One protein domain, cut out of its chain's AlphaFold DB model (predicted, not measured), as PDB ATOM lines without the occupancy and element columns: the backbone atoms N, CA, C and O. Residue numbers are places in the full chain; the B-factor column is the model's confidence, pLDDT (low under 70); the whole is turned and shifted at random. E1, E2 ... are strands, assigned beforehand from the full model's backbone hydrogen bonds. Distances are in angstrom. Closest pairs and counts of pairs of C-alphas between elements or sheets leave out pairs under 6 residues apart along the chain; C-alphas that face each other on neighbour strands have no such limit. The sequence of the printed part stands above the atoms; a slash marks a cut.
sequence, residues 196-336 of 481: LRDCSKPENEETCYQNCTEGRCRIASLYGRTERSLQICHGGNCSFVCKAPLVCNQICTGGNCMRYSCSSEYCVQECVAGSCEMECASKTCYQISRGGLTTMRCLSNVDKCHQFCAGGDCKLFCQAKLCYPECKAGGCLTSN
ATOM      1  N   LEU A 196     118.834 110.064  70.204       84.25
ATOM      2  CA  LEU A 196     120.047 110.799  70.549       84.25
ATOM      3  C   LEU A 196     120.336 110.541  72.029       84.25
ATOM      4  O   LEU A 196     119.679 111.101  72.912       84.25
ATOM      5  N   ARG A 197     121.251 109.604  72.286       79.50
ATOM      6  CA  ARG A 197     121.629 109.161  73.639       79.50
ATOM      7  C   ARG A 197     123.046 109.562  74.017       79.50
ATOM      8  O   ARG A 197     123.343 109.636  75.205       79.50
ATOM      9  N   ASP A 198     123.884 109.834  73.023       80.50
ATOM     10  CA  ASP A 198     125.267 110.223  73.245       80.50
ATOM     11  C   ASP A 198     125.322 111.603  73.893       80.50
ATOM     12  O   ASP A 198     124.521 112.492  73.586       80.50
ATOM     13  N   CYS A 199     126.239 111.739  74.845       78.06
ATOM     14  CA  CYS A 199     126.505 112.975  75.559       78.06
ATOM     15  C   CYS A 199     127.849 113.507  75.083       78.06
ATOM     16  O   CYS A 199     128.872 112.853  75.297       78.06
ATOM     17  N   SER A 200     127.857 114.706  74.513       81.31
ATOM     18  CA  SER A 200     129.089 115.472  74.375       81.31
ATOM     19  C   SER A 200     129.426 116.057  75.747       81.31
ATOM     20  O   SER A 200     128.567 116.670  76.386       81.31
ATOM     21  N   LYS A 201     130.650 115.828  76.224       69.44
ATOM     22  CA  LYS A 201     131.194 116.474  77.421       69.44
ATOM     23  C   LYS A 201     132.319 117.406  76.971       69.44
ATOM     24  O   LYS A 201     133.305 116.893  76.446       69.44
ATOM     25  N   PRO A 202     132.185 118.731  77.121       62.34
ATOM     26  CA  PRO A 202     133.338 119.621  77.074       62.34
ATOM     27  C   PRO A 202     134.337 119.211  78.166       62.34
ATOM     28  O   PRO A 202     133.930 118.724  79.225       62.34
ATOM     29  N   GLU A 203     135.636 119.375  77.920       53.12
ATOM     30  CA  GLU A 203     136.654 119.126  78.946       53.12
ATOM     31  C   GLU A 203     136.357 119.991  80.186       53.12
ATOM     32  O   GLU A 203     136.114 121.190  80.068       53.12
ATOM     33  N   ASN A 204     136.349 119.371  81.374       56.22
ATOM     34  CA  ASN A 204     136.058 119.980  82.685       56.22
ATOM     35  C   ASN A 204     134.588 120.326  83.015       56.22
ATOM     36  O   ASN A 204     134.345 120.972  84.033       56.22
ATOM     37  N   GLU A 205     133.594 119.860  82.246       62.00
ATOM     38  CA  GLU A 205     132.176 120.100  82.568       62.00
ATOM     39  C   GLU A 205     131.395 118.836  82.989       62.00
ATOM     40  O   GLU A 205     131.313 117.835  82.278       62.00
ATOM     41  N   GLU A 206     130.699 118.916  84.130       75.94
ATOM     42  CA  GLU A 206     129.778 117.882  84.641       75.94
ATOM     43  C   GLU A 206     128.405 117.872  83.939       75.94
ATOM     44  O   GLU A 206     127.431 117.319  84.458       75.94
ATOM     45  N   THR A 207     128.279 118.506  82.770       82.25
ATOM     46  CA  THR A 207     127.004 118.634  82.052       82.25
ATOM     47  C   THR A 207     127.015 117.786  80.788       82.25
ATOM     48  O   THR A 207     127.825 117.988  79.892       82.25
ATOM     49  N   CYS A 208     126.070 116.850  80.674       86.94
ATOM     50  CA  CYS A 208     125.821 116.157  79.412       86.94
ATOM     51  C   CYS A 208     125.155 117.119  78.420       86.94
ATOM     52  O   CYS A 208     124.015 117.535  78.646       86.94
ATOM     53  N   TYR A 209     125.841 117.434  77.321       88.19
ATOM     54  CA  TYR A 209     125.311 118.254  76.236       88.19
ATOM     55  C   TYR A 209     124.777 117.377  75.098       88.19
ATOM     56  O   TYR A 209     125.478 116.499  74.592       88.19
ATOM     57  N   GLN A 210     123.526 117.611  74.693       89.88
ATOM     58  CA  GLN A 210     122.880 116.914  73.578       89.88
ATOM     59  C   GLN A 210     122.152 117.927  72.697       89.88
ATOM     60  O   GLN A 210     121.209 118.584  73.146       89.88
ATOM     61  N   ASN A 211     122.561 118.033  71.435       87.38
ATOM     62  CA  ASN A 211     121.993 118.989  70.490       87.38
ATOM     63  C   ASN A 211     121.424 118.282  69.253       87.38
ATOM     64  O   ASN A 211     122.113 117.515  68.587       87.38
ATOM     65  N   CYS A 212     120.157 118.555  68.946       85.75
ATOM     66  CA  CYS A 212     119.474 118.101  67.744       85.75
ATOM     67  C   CYS A 212     119.172 119.287  66.821       85.75
ATOM     68  O   CYS A 212     118.173 119.994  66.990       85.75
ATOM     69  N   THR A 213     120.004 119.478  65.801       79.94
ATOM     70  CA  THR A 213     119.856 120.563  64.819       79.94
ATOM     71  C   THR A 213     118.729 120.296  63.817       79.94
ATOM     72  O   THR A 213     117.916 121.173  63.532       79.94
ATOM     73  N   GLU A 214     118.606 119.051  63.359       75.25
ATOM     74  CA  GLU A 214     117.691 118.629  62.290       75.25
ATOM     75  C   GLU A 214     116.248 118.333  62.737       75.25
ATOM     76  O   GLU A 214     115.373 118.087  61.902       75.25
ATOM     77  N   GLY A 215     115.966 118.341  64.039       82.06
ATOM     78  CA  GLY A 215     114.654 117.982  64.584       82.06
ATOM     79  C   GLY A 215     114.318 116.491  64.467       82.06
ATOM     80  O   GLY A 215     115.124 115.692  64.004       82.06
ATOM     81  N   ARG A 216     113.109 116.109  64.902       85.50
ATOM     82  CA  ARG A 216     112.655 114.699  64.960       85.50
ATOM     83  C   ARG A 216     113.598 113.777  65.754       85.50
ATOM     84  O   ARG A 216     113.726 112.591  65.455       85.50
ATOM     85  N   CYS A 217     114.242 114.304  66.793       87.88
ATOM     86  CA  CYS A 217     115.076 113.512  67.692       87.88
ATOM     87  C   CYS A 217     114.301 113.058  68.930       87.88
ATOM     88  O   CYS A 217     113.482 113.797  69.480       87.88
ATOM     89  N   ARG A 218     114.632 111.868  69.427       91.62
ATOM     90  CA  ARG A 218     114.345 111.443  70.795       91.62
ATOM     91  C   ARG A 218     115.609 111.633  71.620       91.62
ATOM     92  O   ARG A 218     116.466 110.751  71.652       91.62
ATOM     93  N   ILE A 219     115.715 112.786  72.266       91.25
ATOM     94  CA  ILE A 219     116.852 113.151  73.106       91.25
ATOM     95  C   ILE A 219     116.626 112.547  74.485       91.25
ATOM     96  O   ILE A 219     115.641 112.866  75.154       91.25
ATOM     97  N   ALA A 220     117.492 111.622  74.887       88.25
ATOM     98  CA  ALA A 220     117.297 110.862  76.109       88.25
ATOM     99  C   ALA A 220     118.592 110.750  76.915       88.25
ATOM    100  O   ALA A 220     119.535 110.088  76.491       88.25
ATOM    101  N   SER A 221     118.579 111.321  78.120       80.00
ATOM    102  CA  SER A 221     119.572 111.070  79.165       80.00
ATOM    103  C   SER A 221     118.915 110.190  80.227       80.00
ATOM    104  O   SER A 221     118.131 110.661  81.057       80.00
ATOM    105  N   LEU A 222     119.129 108.876  80.103       65.62
ATOM    106  CA  LEU A 222     118.436 107.846  80.891       65.62
ATOM    107  C   LEU A 222     119.231 107.373  82.112       65.62
ATOM    108  O   LEU A 222     118.642 106.763  82.999       65.62
ATOM    109  N   TYR A 223     120.533 107.664  82.159       60.81
ATOM    110  CA  TYR A 223     121.455 107.154  83.169       60.81
ATOM    111  C   TYR A 223     122.345 108.299  83.650       60.81
ATOM    112  O   TYR A 223     123.015 108.923  82.829       60.81
ATOM    113  N   GLY A 224     122.321 108.579  84.958       54.53
ATOM    114  CA  GLY A 224     123.000 109.690  85.638       54.53
ATOM    115  C   GLY A 224     124.530 109.640  85.607       54.53
ATOM    116  O   GLY A 224     125.169 109.712  86.645       54.53
ATOM    117  N   ARG A 225     125.132 109.537  84.416       65.19
ATOM    118  CA  ARG A 225     126.584 109.652  84.189       65.19
ATOM    119  C   ARG A 225     127.116 111.069  84.434       65.19
ATOM    120  O   ARG A 225     128.327 111.283  84.396       65.19
ATOM    121  N   THR A 226     126.213 112.029  84.581       73.69
ATOM    122  CA  THR A 226     126.462 113.434  84.889       73.69
ATOM    123  C   THR A 226     125.335 113.936  85.779       73.69
ATOM    124  O   THR A 226     124.180 113.553  85.579       73.69
ATOM    125  N   GLU A 227     125.646 114.814  86.731       81.06
ATOM    126  CA  GLU A 227     124.631 115.422  87.599       81.06
ATOM    127  C   GLU A 227     123.678 116.340  86.825       81.06
ATOM    128  O   GLU A 227     122.525 116.542  87.217       81.06
ATOM    129  N   ARG A 228     124.155 116.883  85.698       85.19
ATOM    130  CA  ARG A 228     123.457 117.879  84.891       85.19
ATOM    131  C   ARG A 228     123.308 117.427  83.444       85.19
ATOM    132  O   ARG A 228     124.140 116.689  82.908       85.19
ATOM    133  N   SER A 229     122.253 117.895  82.786       86.06
ATOM    134  CA  SER A 229     122.042 117.687  81.354       86.06
ATOM    135  C   SER A 229     121.419 118.915  80.693       86.06
ATOM    136  O   SER A 229     120.482 119.519  81.218       86.06
ATOM    137  N   LEU A 230     121.950 119.267  79.523       88.06
ATOM    138  CA  LEU A 230     121.435 120.288  78.624       88.06
ATOM    139  C   LEU A 230     121.033 119.621  77.306       88.06
ATOM    140  O   LEU A 230     121.873 119.117  76.563       88.06
ATOM    141  N   GLN A 231     119.734 119.620  77.034       91.38
ATOM    142  CA  GLN A 231     119.125 119.023  75.854       91.38
ATOM    143  C   GLN A 231     118.500 120.124  75.001       91.38
ATOM    144  O   GLN A 231     117.577 120.814  75.444       91.38
ATOM    145  N   ILE A 232     118.970 120.275  73.766       88.25
ATOM    146  CA  ILE A 232     118.520 121.329  72.855       88.25
ATOM    147  C   ILE A 232     117.975 120.701  71.572       88.25
ATOM    148  O   ILE A 232     118.617 119.856  70.954       88.25
ATOM    149  N   CYS A 233     116.777 121.119  71.160       88.19
ATOM    150  CA  CYS A 233     116.196 120.782  69.865       88.19
ATOM    151  C   CYS A 233     115.974 122.048  69.041       88.19
ATOM    152  O   CYS A 233     115.107 122.870  69.357       88.19
ATOM    153  N   HIS A 234     116.723 122.175  67.952       83.00
ATOM    154  CA  HIS A 234     116.573 123.262  66.997       83.00
ATOM    155  C   HIS A 234     115.546 122.955  65.920       83.00
ATOM    156  O   HIS A 234     114.642 123.751  65.713       83.00
ATOM    157  N   GLY A 235     115.583 121.783  65.289       76.00
ATOM    158  CA  GLY A 235     114.700 121.497  64.153       76.00
ATOM    159  C   GLY A 235     113.244 121.145  64.496       76.00
ATOM    160  O   GLY A 235     112.498 120.751  63.598       76.00
ATOM    161  N   GLY A 236     112.835 121.233  65.764       85.00
ATOM    162  CA  GLY A 236     111.465 120.953  66.211       85.00
ATOM    163  C   GLY A 236     111.066 119.475  66.135       85.00
ATOM    164  O   GLY A 236     111.863 118.609  65.757       85.00
ATOM    165  N   ASN A 237     109.820 119.170  66.505       87.12
ATOM    166  CA  ASN A 237     109.278 117.800  66.505       87.12
ATOM    167  C   ASN A 237     110.097 116.802  67.350       87.12
ATOM    168  O   ASN A 237     110.157 115.618  67.032       87.12
ATOM    169  N   CYS A 238     110.774 117.270  68.401       89.56
ATOM    170  CA  CYS A 238     111.580 116.414  69.268       89.56
ATOM    171  C   CYS A 238     110.789 115.889  70.470       89.56
ATOM    172  O   CYS A 238     109.827 116.510  70.928       89.56
ATOM    173  N   SER A 239     111.262 114.774  71.023       93.44
ATOM    174  CA  SER A 239     110.894 114.290  72.350       93.44
ATOM    175  C   SER A 239     112.112 114.339  73.263       93.44
ATOM    176  O   SER A 239     113.203 113.924  72.870       93.44
ATOM    177  N   PHE A 240     111.913 114.824  74.482       93.00
ATOM    178  CA  PHE A 240     112.932 114.905  75.513       93.00
ATOM    179  C   PHE A 240     112.607 113.963  76.665       93.00
ATOM    180  O   PHE A 240     111.487 113.944  77.180       93.00
ATOM    181  N   VAL A 241     113.618 113.229  77.119       92.31
ATOM    182  CA  VAL A 241     113.588 112.459  78.360       92.31
ATOM    183  C   VAL A 241     114.859 112.770  79.134       92.31
ATOM    184  O   VAL A 241     115.963 112.537  78.643       92.31
ATOM    185  N   CYS A 242     114.715 113.294  80.346       89.19
ATOM    186  CA  CYS A 242     115.855 113.660  81.172       89.19
ATOM    187  C   CYS A 242     115.675 113.164  82.606       89.19
ATOM    188  O   CYS A 242     114.673 113.459  83.264       89.19
ATOM    189  N   LYS A 243     116.651 112.366  83.045       88.94
ATOM    190  CA  LYS A 243     116.725 111.745  84.371       88.94
ATOM    191  C   LYS A 243     118.063 112.036  85.063       88.94
ATOM    192  O   LYS A 243     118.535 111.216  85.844       88.94
ATOM    193  N   ALA A 244     118.705 113.165  84.749       85.62
ATOM    194  CA  ALA A 244     119.922 113.567  85.451       85.62
ATOM    195  C   ALA A 244     119.615 113.770  86.953       85.62
ATOM    196  O   ALA A 244     118.500 114.187  87.269       85.62
ATOM    197  N   PRO A 245     120.539 113.491  87.884       83.50
ATOM    198  CA  PRO A 245     120.283 113.637  89.316       83.50
ATOM    199  C   PRO A 245     119.837 115.049  89.724       83.50
ATOM    200  O   PRO A 245     118.786 115.210  90.345       83.50
ATOM    201  N   LEU A 246     120.587 116.078  89.315       76.50
ATOM    202  CA  LEU A 246     120.432 117.432  89.838       76.50
ATOM    203  C   LEU A 246     119.618 118.328  88.900       76.50
ATOM    204  O   LEU A 246     118.538 118.783  89.270       76.50
ATOM    205  N   VAL A 247     120.110 118.587  87.683       80.38
ATOM    206  CA  VAL A 247     119.511 119.592  86.784       80.38
ATOM    207  C   VAL A 247     119.304 119.053  85.379       80.38
ATOM    208  O   VAL A 247     120.223 118.527  84.755       80.38
ATOM    209  N   CYS A 248     118.116 119.292  84.835       82.69
ATOM    210  CA  CYS A 248     117.818 119.083  83.427       82.69
ATOM    211  C   CYS A 248     117.291 120.369  82.794       82.69
ATOM    212  O   CYS A 248     116.237 120.879  83.179       82.69
ATOM    213  N   ASN A 249     118.014 120.857  81.790       85.50
ATOM    214  CA  ASN A 249     117.610 121.965  80.935       85.50
ATOM    215  C   ASN A 249     117.172 121.403  79.580       85.50
ATOM    216  O   ASN A 249     117.979 120.831  78.854       85.50
ATOM    217  N   GLN A 250     115.896 121.552  79.245       91.19
ATOM    218  CA  GLN A 250     115.299 121.073  78.002       91.19
ATOM    219  C   GLN A 250     114.775 122.268  77.214       91.19
ATOM    220  O   GLN A 250     113.859 122.954  77.666       91.19
ATOM    221  N   ILE A 251     115.345 122.526  76.040       88.81
ATOM    222  CA  ILE A 251     115.032 123.711  75.237       88.81
ATOM    223  C   ILE A 251     114.612 123.273  73.833       88.81
ATOM    224  O   ILE A 251     115.415 122.721  73.082       88.81
ATOM    225  N   CYS A 252     113.369 123.552  73.439       89.38
ATOM    226  CA  CYS A 252     112.924 123.421  72.050       89.38
ATOM    227  C   CYS A 252     112.801 124.796  71.415       89.38
ATOM    228  O   CYS A 252     111.948 125.603  71.798       89.38
ATOM    229  N   THR A 253     113.614 125.036  70.396       84.44
ATOM    230  CA  THR A 253     113.520 126.253  69.595       84.44
ATOM    231  C   THR A 253     112.609 126.047  68.385       84.44
ATOM    232  O   THR A 253     111.687 126.828  68.212       84.44
ATOM    233  N   GLY A 254     112.708 124.936  67.648       77.31
ATOM    234  CA  GLY A 254     111.907 124.707  66.428       77.31
ATOM    235  C   GLY A 254     110.400 124.469  66.587       77.31
ATOM    236  O   GLY A 254     109.706 124.356  65.582       77.31
ATOM    237  N   GLY A 255     109.879 124.388  67.815       81.69
ATOM    238  CA  GLY A 255     108.449 124.192  68.084       81.69
ATOM    239  C   GLY A 255     107.942 122.775  67.799       81.69
ATOM    240  O   GLY A 255     108.709 121.879  67.433       81.69
ATOM    241  N   ASN A 256     106.642 122.556  68.028       85.12
ATOM    242  CA  ASN A 256     105.973 121.255  67.846       85.12
ATOM    243  C   ASN A 256     106.651 120.096  68.602       85.12
ATOM    244  O   ASN A 256     106.589 118.937  68.198       85.12
ATOM    245  N   CYS A 257     107.365 120.396  69.689       86.38
ATOM    246  CA  CYS A 257     108.042 119.370  70.468       86.38
ATOM    247  C   CYS A 257     107.010 118.548  71.248       86.38
ATOM    248  O   CYS A 257     106.268 119.080  72.077       86.38
ATOM    249  N   MET A 258     106.990 117.248  70.951       83.75
ATOM    250  CA  MET A 258     105.882 116.339  71.250       83.75
ATOM    251  C   MET A 258     105.803 115.951  72.722       83.75
ATOM    252  O   MET A 258     104.731 115.617  73.203       83.75
ATOM    253  N   ARG A 259     106.935 115.936  73.437       83.62
ATOM    254  CA  ARG A 259     106.952 115.604  74.865       83.62
ATOM    255  C   ARG A 259     108.235 116.054  75.529       83.62
ATOM    256  O   ARG A 259     109.315 115.687  75.072       83.62
ATOM    257  N   TYR A 260     108.110 116.749  76.650       88.31
ATOM    258  CA  TYR A 260     109.198 116.949  77.596       88.31
ATOM    259  C   TYR A 260     108.901 116.100  78.819       88.31
ATOM    260  O   TYR A 260     107.879 116.310  79.458       88.31
ATOM    261  N   SER A 261     109.772 115.151  79.136       89.88
ATOM    262  CA  SER A 261     109.691 114.355  80.358       89.88
ATOM    263  C   SER A 261     110.920 114.648  81.203       89.88
ATOM    264  O   SER A 261     112.048 114.409  80.758       89.88
ATOM    265  N   CYS A 262     110.707 115.148  82.416       86.88
ATOM    266  CA  CYS A 262     111.786 115.499  83.329       86.88
ATOM    267  C   CYS A 262     111.464 115.092  84.770       86.88
ATOM    268  O   CYS A 262     110.413 115.458  85.304       86.88
ATOM    269  N   SER A 263     112.374 114.328  85.379       86.00
ATOM    270  CA  SER A 263     112.248 113.802  86.748       86.00
ATOM    271  C   SER A 263     113.490 114.059  87.613       86.00
ATOM    272  O   SER A 263     113.703 113.357  88.596       86.00
ATOM    273  N   SER A 264     114.327 115.021  87.227       84.31
ATOM    274  CA  SER A 264     115.493 115.480  88.001       84.31
ATOM    275  C   SER A 264     115.085 116.261  89.243       84.31
ATOM    276  O   SER A 264     113.907 116.571  89.409       84.31
ATOM    277  N   GLU A 265     116.025 116.643  90.106       79.00
ATOM    278  CA  GLU A 265     115.703 117.519  91.240       79.00
ATOM    279  C   GLU A 265     115.202 118.906  90.798       79.00
ATOM    280  O   GLU A 265     114.229 119.421  91.358       79.00
ATOM    281  N   TYR A 266     115.810 119.455  89.742       79.00
ATOM    282  CA  TYR A 266     115.442 120.718  89.108       79.00
ATOM    283  C   TYR A 266     115.250 120.536  87.603       79.00
ATOM    284  O   TYR A 266     116.154 120.104  86.884       79.00
ATOM    285  N   CYS A 267     114.076 120.916  87.108       81.44
ATOM    286  CA  CYS A 267     113.738 120.833  85.692       81.44
ATOM    287  C   CYS A 267     113.409 122.211  85.127       81.44
ATOM    288  O   CYS A 267     112.490 122.882  85.602       81.44
ATOM    289  N   VAL A 268     114.120 122.602  84.071       84.31
ATOM    290  CA  VAL A 268     113.831 123.793  83.268       84.31
ATOM    291  C   VAL A 268     113.431 123.334  81.873       84.31
ATOM    292  O   VAL A 268     114.212 122.703  81.169       84.31
ATOM    293  N   GLN A 269     112.200 123.636  81.482       90.81
ATOM    294  CA  GLN A 269     111.622 123.278  80.192       90.81
ATOM    295  C   GLN A 269     111.235 124.569  79.475       90.81
ATOM    296  O   GLN A 269     110.377 125.314  79.948       90.81
ATOM    297  N   GLU A 270     111.879 124.860  78.351       87.69
ATOM    298  CA  GLU A 270     111.647 126.073  77.571       87.69
ATOM    299  C   GLU A 270     111.206 125.729  76.144       87.69
ATOM    300  O   GLU A 270     111.939 125.111  75.375       87.69
ATOM    301  N   CYS A 271     110.014 126.190  75.769       88.44
ATOM    302  CA  CYS A 271     109.483 126.125  74.415       88.44
ATOM    303  C   CYS A 271     109.476 127.522  73.785       88.44
ATOM    304  O   CYS A 271     108.721 128.404  74.209       88.44
ATOM    305  N   VAL A 272     110.302 127.730  72.757       83.56
ATOM    306  CA  VAL A 272     110.486 129.053  72.148       83.56
ATOM    307  C   VAL A 272     109.484 129.316  71.026       83.56
ATOM    308  O   VAL A 272     108.711 130.258  71.162       83.56
ATOM    309  N   ALA A 273     109.427 128.504  69.962       80.19
ATOM    310  CA  ALA A 273     108.485 128.742  68.853       80.19
ATOM    311  C   ALA A 273     107.009 128.430  69.185       80.19
ATOM    312  O   ALA A 273     106.112 128.904  68.490       80.19
ATOM    313  N   GLY A 274     106.738 127.700  70.273       85.62
ATOM    314  CA  GLY A 274     105.385 127.328  70.701       85.62
ATOM    315  C   GLY A 274     104.954 125.929  70.250       85.62
ATOM    316  O   GLY A 274     105.757 125.153  69.725       85.62
ATOM    317  N   SER A 275     103.681 125.603  70.492       88.56
ATOM    318  CA  SER A 275     103.081 124.299  70.157       88.56
ATOM    319  C   SER A 275     103.783 123.100  70.812       88.56
ATOM    320  O   SER A 275     103.989 122.072  70.182       88.56
ATOM    321  N   CYS A 276     104.203 123.230  72.071       91.06
ATOM    322  CA  CYS A 276     104.884 122.153  72.795       91.06
ATOM    323  C   CYS A 276     103.976 121.450  73.813       91.06
ATOM    324  O   CYS A 276     102.999 122.029  74.296       91.06
ATOM    325  N   GLU A 277     104.380 120.252  74.235       94.50
ATOM    326  CA  GLU A 277     103.806 119.569  75.400       94.50
ATOM    327  C   GLU A 277     104.866 119.305  76.472       94.50
ATOM    328  O   GLU A 277     105.751 118.463  76.314       94.50
ATOM    329  N   MET A 278     104.777 120.040  77.578       93.19
ATOM    330  CA  MET A 278     105.700 119.960  78.704       93.19
ATOM    331  C   MET A 278     105.085 119.201  79.880       93.19
ATOM    332  O   MET A 278     104.010 119.565  80.356       93.19
ATOM    333  N   GLU A 279     105.790 118.191  80.389       94.12
ATOM    334  CA  GLU A 279     105.415 117.412  81.570       94.12
ATOM    335  C   GLU A 279     106.586 117.360  82.561       94.12
ATOM    336  O   GLU A 279     107.724 117.037  82.210       94.12
ATOM    337  N   CYS A 280     106.319 117.709  83.819       90.56
ATOM    338  CA  CYS A 280     107.339 117.777  84.856       90.56
ATOM    339  C   CYS A 280     106.909 117.035  86.122       90.56
ATOM    340  O   CYS A 280     105.826 117.277  86.660       90.56
ATOM    341  N   ALA A 281     107.796 116.156  86.592       92.06
ATOM    342  CA  ALA A 281     107.639 115.312  87.776       92.06
ATOM    343  C   ALA A 281     108.765 115.544  88.806       92.06
ATOM    344  O   ALA A 281     109.072 114.668  89.609       92.06
ATOM    345  N   SER A 282     109.429 116.696  88.724       85.06
ATOM    346  CA  SER A 282     110.583 117.097  89.537       85.06
ATOM    347  C   SER A 282     110.173 117.742  90.859       85.06
ATOM    348  O   SER A 282     109.045 118.208  90.978       85.06
ATOM    349  N   LYS A 283     111.083 117.863  91.838       77.44
ATOM    350  CA  LYS A 283     110.807 118.672  93.040       77.44
ATOM    351  C   LYS A 283     110.505 120.122  92.653       77.44
ATOM    352  O   LYS A 283     109.500 120.679  93.099       77.44
ATOM    353  N   THR A 284     111.333 120.719  91.790       76.75
ATOM    354  CA  THR A 284     111.131 122.087  91.292       76.75
ATOM    355  C   THR A 284     111.089 122.140  89.767       76.75
ATOM    356  O   THR A 284     112.069 121.848  89.084       76.75
ATOM    357  N   CYS A 285     109.963 122.609  89.235       76.31
ATOM    358  CA  CYS A 285     109.704 122.745  87.807       76.31
ATOM    359  C   CYS A 285     109.642 124.217  87.381       76.31
ATOM    360  O   CYS A 285     108.909 125.014  87.974       76.31
ATOM    361  N   TYR A 286     110.339 124.553  86.298       82.44
ATOM    362  CA  TYR A 286     110.204 125.804  85.555       82.44
ATOM    363  C   TYR A 286     109.800 125.483  84.118       82.44
ATOM    364  O   TYR A 286     110.607 124.981  83.344       82.44
ATOM    365  N   GLN A 287     108.551 125.765  83.762       88.06
ATOM    366  CA  GLN A 287     108.025 125.578  82.411       88.06
ATOM    367  C   GLN A 287     107.793 126.949  81.777       88.06
ATOM    368  O   GLN A 287     107.077 127.788  82.324       88.06
ATOM    369  N   ILE A 288     108.428 127.195  80.637       84.56
ATOM    370  CA  ILE A 288     108.460 128.496  79.971       84.56
ATOM    371  C   ILE A 288     108.002 128.298  78.530       84.56
ATOM    372  O   ILE A 288     108.660 127.624  77.746       84.56
ATOM    373  N   SER A 289     106.886 128.912  78.155       86.00
ATOM    374  CA  SER A 289     106.434 129.014  76.769       86.00
ATOM    375  C   SER A 289     106.532 130.458  76.297       86.00
ATOM    376  O   SER A 289     105.845 131.345  76.814       86.00
ATOM    377  N   ARG A 290     107.376 130.697  75.290       81.50
ATOM    378  CA  ARG A 290     107.495 132.009  74.639       81.50
ATOM    379  C   ARG A 290     106.552 132.145  73.452       81.50
ATOM    380  O   ARG A 290     105.942 133.192  73.289       81.50
ATOM    381  N   GLY A 291     106.406 131.092  72.650       75.06
ATOM    382  CA  GLY A 291     105.611 131.116  71.417       75.06
ATOM    383  C   GLY A 291     104.115 130.846  71.588       75.06
ATOM    384  O   GLY A 291     103.351 131.071  70.650       75.06
ATOM    385  N   GLY A 292     103.679 130.398  72.770       83.50
ATOM    386  CA  GLY A 292     102.271 130.107  73.049       83.50
ATOM    387  C   GLY A 292     101.805 128.742  72.528       83.50
ATOM    388  O   GLY A 292     102.628 127.881  72.200       83.50
ATOM    389  N   LEU A 293     100.485 128.513  72.509       87.75
ATOM    390  CA  LEU A 293      99.849 127.233  72.121       87.75
ATOM    391  C   LEU A 293     100.458 126.003  72.807       87.75
ATOM    392  O   LEU A 293     100.607 124.940  72.217       87.75
ATOM    393  N   THR A 294     100.895 126.159  74.049       90.31
ATOM    394  CA  THR A 294     101.696 125.147  74.734       90.31
ATOM    395  C   THR A 294     100.907 124.528  75.873       90.31
ATOM    396  O   THR A 294     100.276 125.240  76.656       90.31
ATOM    397  N   THR A 295     100.978 123.209  75.997       94.50
ATOM    398  CA  THR A 295     100.453 122.494  77.159       94.50
ATOM    399  C   THR A 295     101.569 122.335  78.185       94.50
ATOM    400  O   THR A 295     102.632 121.813  77.871       94.50
ATOM    401  N   MET A 296     101.335 122.793  79.410       92.31
ATOM    402  CA  MET A 296     102.261 122.706  80.538       92.31
ATOM    403  C   MET A 296     101.608 121.905  81.660       92.31
ATOM    404  O   MET A 296     100.513 122.248  82.102       92.31
ATOM    405  N   ARG A 297     102.260 120.830  82.105       93.94
ATOM    406  CA  ARG A 297     101.770 119.925  83.150       93.94
ATOM    407  C   ARG A 297     102.819 119.758  84.241       93.94
ATOM    408  O   ARG A 297     103.930 119.307  83.967       93.94
ATOM    409  N   CYS A 298     102.445 120.076  85.474       90.31
ATOM    410  CA  CYS A 298     103.181 119.683  86.673       90.31
ATOM    411  C   CYS A 298     102.378 118.630  87.432       90.31
ATOM    412  O   CYS A 298     101.210 118.870  87.753       90.31
ATOM    413  N   LEU A 299     103.005 117.484  87.692       92.44
ATOM    414  CA  LEU A 299     102.379 116.338  88.347       92.44
ATOM    415  C   LEU A 299     102.248 116.544  89.868       92.44
ATOM    416  O   LEU A 299     102.771 117.502  90.438       92.44
ATOM    417  N   SER A 300     101.518 115.647  90.534       89.25
ATOM    418  CA  SER A 300     101.189 115.746  91.965       89.25
ATOM    419  C   SER A 300     102.383 115.594  92.911       89.25
ATOM    420  O   SER A 300     102.339 116.084  94.037       89.25
ATOM    421  N   ASN A 301     103.460 114.949  92.460       87.75
ATOM    422  CA  ASN A 301     104.690 114.742  93.223       87.75
ATOM    423  C   ASN A 301     105.639 115.959  93.208       87.75
ATOM    424  O   ASN A 301     106.692 115.916  93.839       87.75
ATOM    425  N   VAL A 302     105.282 117.032  92.497       85.75
ATOM    426  CA  VAL A 302     106.081 118.260  92.389       85.75
ATOM    427  C   VAL A 302     105.878 119.145  93.623       85.75
ATOM    428  O   VAL A 302     104.742 119.433  94.006       85.75
ATOM    429  N   ASP A 303     106.959 119.655  94.219       77.94
ATOM    430  CA  ASP A 303     106.868 120.602  95.340       77.94
ATOM    431  C   ASP A 303     106.536 122.011  94.842       77.94
ATOM    432  O   ASP A 303     105.613 122.662  95.338       77.94
ATOM    433  N   LYS A 304     107.275 122.490  93.838       74.31
ATOM    434  CA  LYS A 304     107.161 123.856  93.326       74.31
ATOM    435  C   LYS A 304     107.115 123.872  91.806       74.31
ATOM    436  O   LYS A 304     108.043 123.418  91.150       74.31
ATOM    437  N   CYS A 305     106.071 124.462  91.240       77.62
ATOM    438  CA  CYS A 305     105.892 124.553  89.798       77.62
ATOM    439  C   CYS A 305     105.659 125.997  89.354       77.62
ATOM    440  O   CYS A 305     104.665 126.621  89.731       77.62
ATOM    441  N   HIS A 306     106.558 126.517  88.520       79.75
ATOM    442  CA  HIS A 306     106.401 127.795  87.831       79.75
ATOM    443  C   HIS A 306     106.050 127.549  86.377       79.75
ATOM    444  O   HIS A 306     106.762 126.828  85.684       79.75
ATOM    445  N   GLN A 307     104.969 128.169  85.917       82.69
ATOM    446  CA  GLN A 307     104.512 128.061  84.538       82.69
ATOM    447  C   GLN A 307     104.379 129.463  83.967       82.69
ATOM    448  O   GLN A 307     103.572 130.254  84.446       82.69
ATOM    449  N   PHE A 308     105.171 129.776  82.949       80.44
ATOM    450  CA  PHE A 308     105.188 131.086  82.318       80.44
ATOM    451  C   PHE A 308     104.774 130.973  80.857       80.44
ATOM    452  O   PHE A 308     105.458 130.337  80.062       80.44
ATOM    453  N   CYS A 309     103.665 131.609  80.491       80.19
ATOM    454  CA  CYS A 309     103.183 131.693  79.120       80.19
ATOM    455  C   CYS A 309     103.210 133.148  78.639       80.19
ATOM    456  O   CYS A 309     102.342 133.960  78.979       80.19
ATOM    457  N   ALA A 310     104.223 133.469  77.837       75.38
ATOM    458  CA  ALA A 310     104.395 134.793  77.256       75.38
ATOM    459  C   ALA A 310     103.586 134.970  75.965       75.38
ATOM    460  O   ALA A 310     102.987 136.023  75.785       75.38
ATOM    461  N   GLY A 311     103.538 133.936  75.112       72.00
ATOM    462  CA  GLY A 311     102.903 133.975  73.785       72.00
ATOM    463  C   GLY A 311     101.391 133.728  73.760       72.00
ATOM    464  O   GLY A 311     100.778 133.892  72.709       72.00
ATOM    465  N   GLY A 312     100.794 133.364  74.899       82.06
ATOM    466  CA  GLY A 312      99.346 133.185  75.050       82.06
ATOM    467  C   GLY A 312      98.842 131.803  74.637       82.06
ATOM    468  O   GLY A 312      99.613 130.936  74.217       82.06
ATOM    469  N   ASP A 313      97.538 131.590  74.804       87.38
ATOM    470  CA  ASP A 313      96.836 130.376  74.362       87.38
ATOM    471  C   ASP A 313      97.418 129.066  74.947       87.38
ATOM    472  O   ASP A 313      97.366 127.998  74.337       87.38
ATOM    473  N   CYS A 314      98.029 129.138  76.136       88.62
ATOM    474  CA  CYS A 314      98.611 127.978  76.809       88.62
ATOM    475  C   CYS A 314      97.586 127.240  77.678       88.62
ATOM    476  O   CYS A 314      96.741 127.859  78.323       88.62
ATOM    477  N   LYS A 315      97.731 125.919  77.796       93.81
ATOM    478  CA  LYS A 315      96.985 125.102  78.763       93.81
ATOM    479  C   LYS A 315      97.884 124.799  79.961       93.81
ATOM    480  O   LYS A 315      98.840 124.039  79.833       93.81
ATOM    481  N   LEU A 316      97.608 125.424  81.101       89.62
ATOM    482  CA  LEU A 316      98.400 125.343  82.330       89.62
ATOM    483  C   LEU A 316      97.714 124.405  83.329       89.62
ATOM    484  O   LEU A 316      96.719 124.762  83.964       89.62
ATOM    485  N   PHE A 317      98.257 123.204  83.467       92.00
ATOM    486  CA  PHE A 317      97.805 122.193  84.414       92.00
ATOM    487  C   PHE A 317      98.829 122.076  85.539       92.00
ATOM    488  O   PHE A 317      99.998 121.773  85.286       92.00
ATOM    489  N   CYS A 318      98.411 122.292  86.784       85.62
ATOM    490  CA  CYS A 318      99.322 122.190  87.917       85.62
ATOM    491  C   CYS A 318      98.700 121.407  89.071       85.62
ATOM    492  O   CYS A 318      97.708 121.829  89.649       85.62
ATOM    493  N   GLN A 319      99.307 120.270  89.404       89.56
ATOM    494  CA  GLN A 319      98.940 119.430  90.547       89.56
ATOM    495  C   GLN A 319      99.980 119.488  91.679       89.56
ATOM    496  O   GLN A 319      99.806 118.816  92.694       89.56
ATOM    497  N   ALA A 320     101.035 120.292  91.515       83.94
ATOM    498  CA  ALA A 320     102.107 120.468  92.489       83.94
ATOM    499  C   ALA A 320     101.595 120.972  93.850       83.94
ATOM    500  O   ALA A 320     100.509 121.553  93.949       83.94
ATOM    501  N   LYS A 321     102.421 120.845  94.897       77.94
ATOM    502  CA  LYS A 321     102.133 121.453  96.209       77.94
ATOM    503  C   LYS A 321     101.992 122.976  96.097       77.94
ATOM    504  O   LYS A 321     101.075 123.548  96.681       77.94
ATOM    505  N   LEU A 322     102.875 123.628  95.331       69.12
ATOM    506  CA  LEU A 322     102.858 125.069  95.065       69.12
ATOM    507  C   LEU A 322     102.860 125.362  93.561       69.12
ATOM    508  O   LEU A 322     103.811 125.028  92.854       69.12
ATOM    509  N   CYS A 323     101.824 126.061  93.094       71.19
ATOM    510  CA  CYS A 323     101.626 126.408  91.686       71.19
ATOM    511  C   CYS A 323     101.733 127.923  91.441       71.19
ATOM    512  O   CYS A 323     101.033 128.721  92.073       71.19
ATOM    513  N   TYR A 324     102.558 128.317  90.468       72.25
ATOM    514  CA  TYR A 324     102.760 129.703  90.031       72.25
ATOM    515  C   TYR A 324     102.516 129.854  88.517       72.25
ATOM    516  O   TYR A 324     103.471 130.021  87.757       72.25
ATOM    517  N   PRO A 325     101.253 129.782  88.053       75.69
ATOM    518  CA  PRO A 325     100.923 130.037  86.657       75.69
ATOM    519  C   PRO A 325     100.893 131.542  86.353       75.69
ATOM    520  O   PRO A 325     100.287 132.333  87.083       75.69
ATOM    521  N   GLU A 326     101.512 131.932  85.242       72.00
ATOM    522  CA  GLU A 326     101.503 133.281  84.685       72.00
ATOM    523  C   GLU A 326     101.172 133.240  83.191       72.00
ATOM    524  O   GLU A 326     101.845 132.572  82.410       72.00
ATOM    525  N   CYS A 327     100.161 134.007  82.783       68.50
ATOM    526  CA  CYS A 327      99.778 134.184  81.386       68.50
ATOM    527  C   CYS A 327      99.758 135.678  81.063       68.50
ATOM    528  O   CYS A 327      98.976 136.420  81.656       68.50
ATOM    529  N   LYS A 328     100.647 136.132  80.174       65.25
ATOM    530  CA  LYS A 328     100.811 137.568  79.876       65.25
ATOM    531  C   LYS A 328     100.052 138.022  78.630       65.25
ATOM    532  O   LYS A 328      99.590 139.153  78.605       65.25
ATOM    533  N   ALA A 329      99.901 137.153  77.631       65.50
ATOM    534  CA  ALA A 329      99.241 137.469  76.357       65.50
ATOM    535  C   ALA A 329      97.751 137.088  76.279       65.50
ATOM    536  O   ALA A 329      97.125 137.331  75.252       65.50
ATOM    537  N   GLY A 330      97.176 136.524  77.347       75.06
ATOM    538  CA  GLY A 330      95.778 136.084  77.372       75.06
ATOM    539  C   GLY A 330      95.544 134.716  76.716       75.06
ATOM    540  O   GLY A 330      96.488 134.020  76.340       75.06
ATOM    541  N   GLY A 331      94.277 134.291  76.666       81.12
ATOM    542  CA  GLY A 331      93.851 133.032  76.029       81.12
ATOM    543  C   GLY A 331      94.252 131.744  76.761       81.12
ATOM    544  O   GLY A 331      93.972 130.648  76.282       81.12
ATOM    545  N   CYS A 332      94.910 131.836  77.920       83.38
ATOM    546  CA  CYS A 332      95.351 130.648  78.642       83.38
ATOM    547  C   CYS A 332      94.213 129.975  79.415       83.38
ATOM    548  O   CYS A 332      93.476 130.628  80.153       83.38
ATOM    549  N   LEU A 333      94.162 128.649  79.334       88.25
ATOM    550  CA  LEU A 333      93.313 127.815  80.178       88.25
ATOM    551  C   LEU A 333      94.124 127.347  81.382       88.25
ATOM    552  O   LEU A 333      95.188 126.757  81.213       88.25
ATOM    553  N   THR A 334      93.627 127.584  82.591       80.38
ATOM    554  CA  THR A 334      94.220 127.053  83.822       80.38
ATOM    555  C   THR A 334      93.271 126.024  84.422       80.38
ATOM    556  O   THR A 334      92.066 126.256  84.497       80.38
ATOM    557  N   SER A 335      93.780 124.860  84.823       68.12
ATOM    558  CA  SER A 335      92.958 123.856  85.504       68.12
ATOM    559  C   SER A 335      93.664 123.304  86.741       68.12
ATOM    560  O   SER A 335      94.894 123.267  86.809       68.12
ATOM    561  N   ASN A 336      92.862 122.913  87.738       58.47
ATOM    562  CA  ASN A 336      93.318 122.401  89.032       58.47
ATOM    563  C   ASN A 336      94.199 123.372  89.826       58.47
ATOM    564  O   ASN A 336      95.121 122.959  90.524       58.47
TER     565      ASN A 336
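This is residues 196 to 336 of the 481 residues of the protein "keratin-associated protein 10-5-like" of Actinia tenebrosa (UniProt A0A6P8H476). The chain winds as a flattened solenoid of stacked turns, each turn giving one strand to each of two parallel sheets that lie face to face as a sandwich. E1, E3, E5, E7, E9, E11 and E13 make one wall in that order, E2, E4, E6, E8, E10, E12 and E14 the other, and residues 196 to 206 lie at the end of the stack where E1 is. The printed part has 141 residues, with 14 named strands, E1 to E14 in order along the chain, and no named helix. The class is all strand, though under half of the residues, 70, are in named strands. The whole is compact, with a radius of gyration of the C-alphas of 14.1 A and spans of 44 by 32 by 20 A.

One sheet holds E1 (residues 207 to 212), E3 (228 to 233), E5 (247 to 252), E7 (266 to 271), E9 (284 to 289), E11 (304 to 309) and E13 (322 to 327), with E1 and E13 as edge strands. E1 and E3 are parallel at 10 degrees, with N 210 and O 230 2.9 A apart, within hydrogen-bond range. E7 and E9 are parallel at 6 degrees, with N 269 and O 286 at 2.8 A. The other sheet holds E2 (217 to 221), E4 (239 to 242), E6 (259 to 262), E8 (277 to 280), E10 (295 to 298), E12 (315 to 318) and E14 (333 to 335), with E2 and E14 as edge strands. E2 and E4 are parallel at 6 degrees, with N 219 and O 239 at 2.8 A; E12 and E14 are parallel at 21 degrees, with N 316 and O 333 at 2.8 A. The parts of the sheets that face each other are 8.7 A apart centre to centre, their best planes 7 degrees apart. The closest C-alphas of E4 and E5 are those of Cys 242 and Cys 248, 6.2 A. E1 and E14 are apart.

E1 begins at C-alpha 207, (127.004, 118.634, 82.052), and is 16.2 A long. E3 and E7 measure 16.9 and 16.8 A, E5 16.6 A, E9 16.8 A, E11 and E13 16.7 A. E2 measures 12.6 A. E14 is 6.6 A long and ends at C-alpha 335, (92.958, 123.856, 85.504).

The C-alphas farthest apart are those of Glu 203 and Gly 331, 45.1 A. The printed part has no cut. The links E2 to E3 and E5 to E6 are short, and the others between strands are tight. The mean pLDDT of the printed part is 82.3; residues 201 to 205, 222 to 225, 322, 327 to 329 and 335 to 336 are under 70.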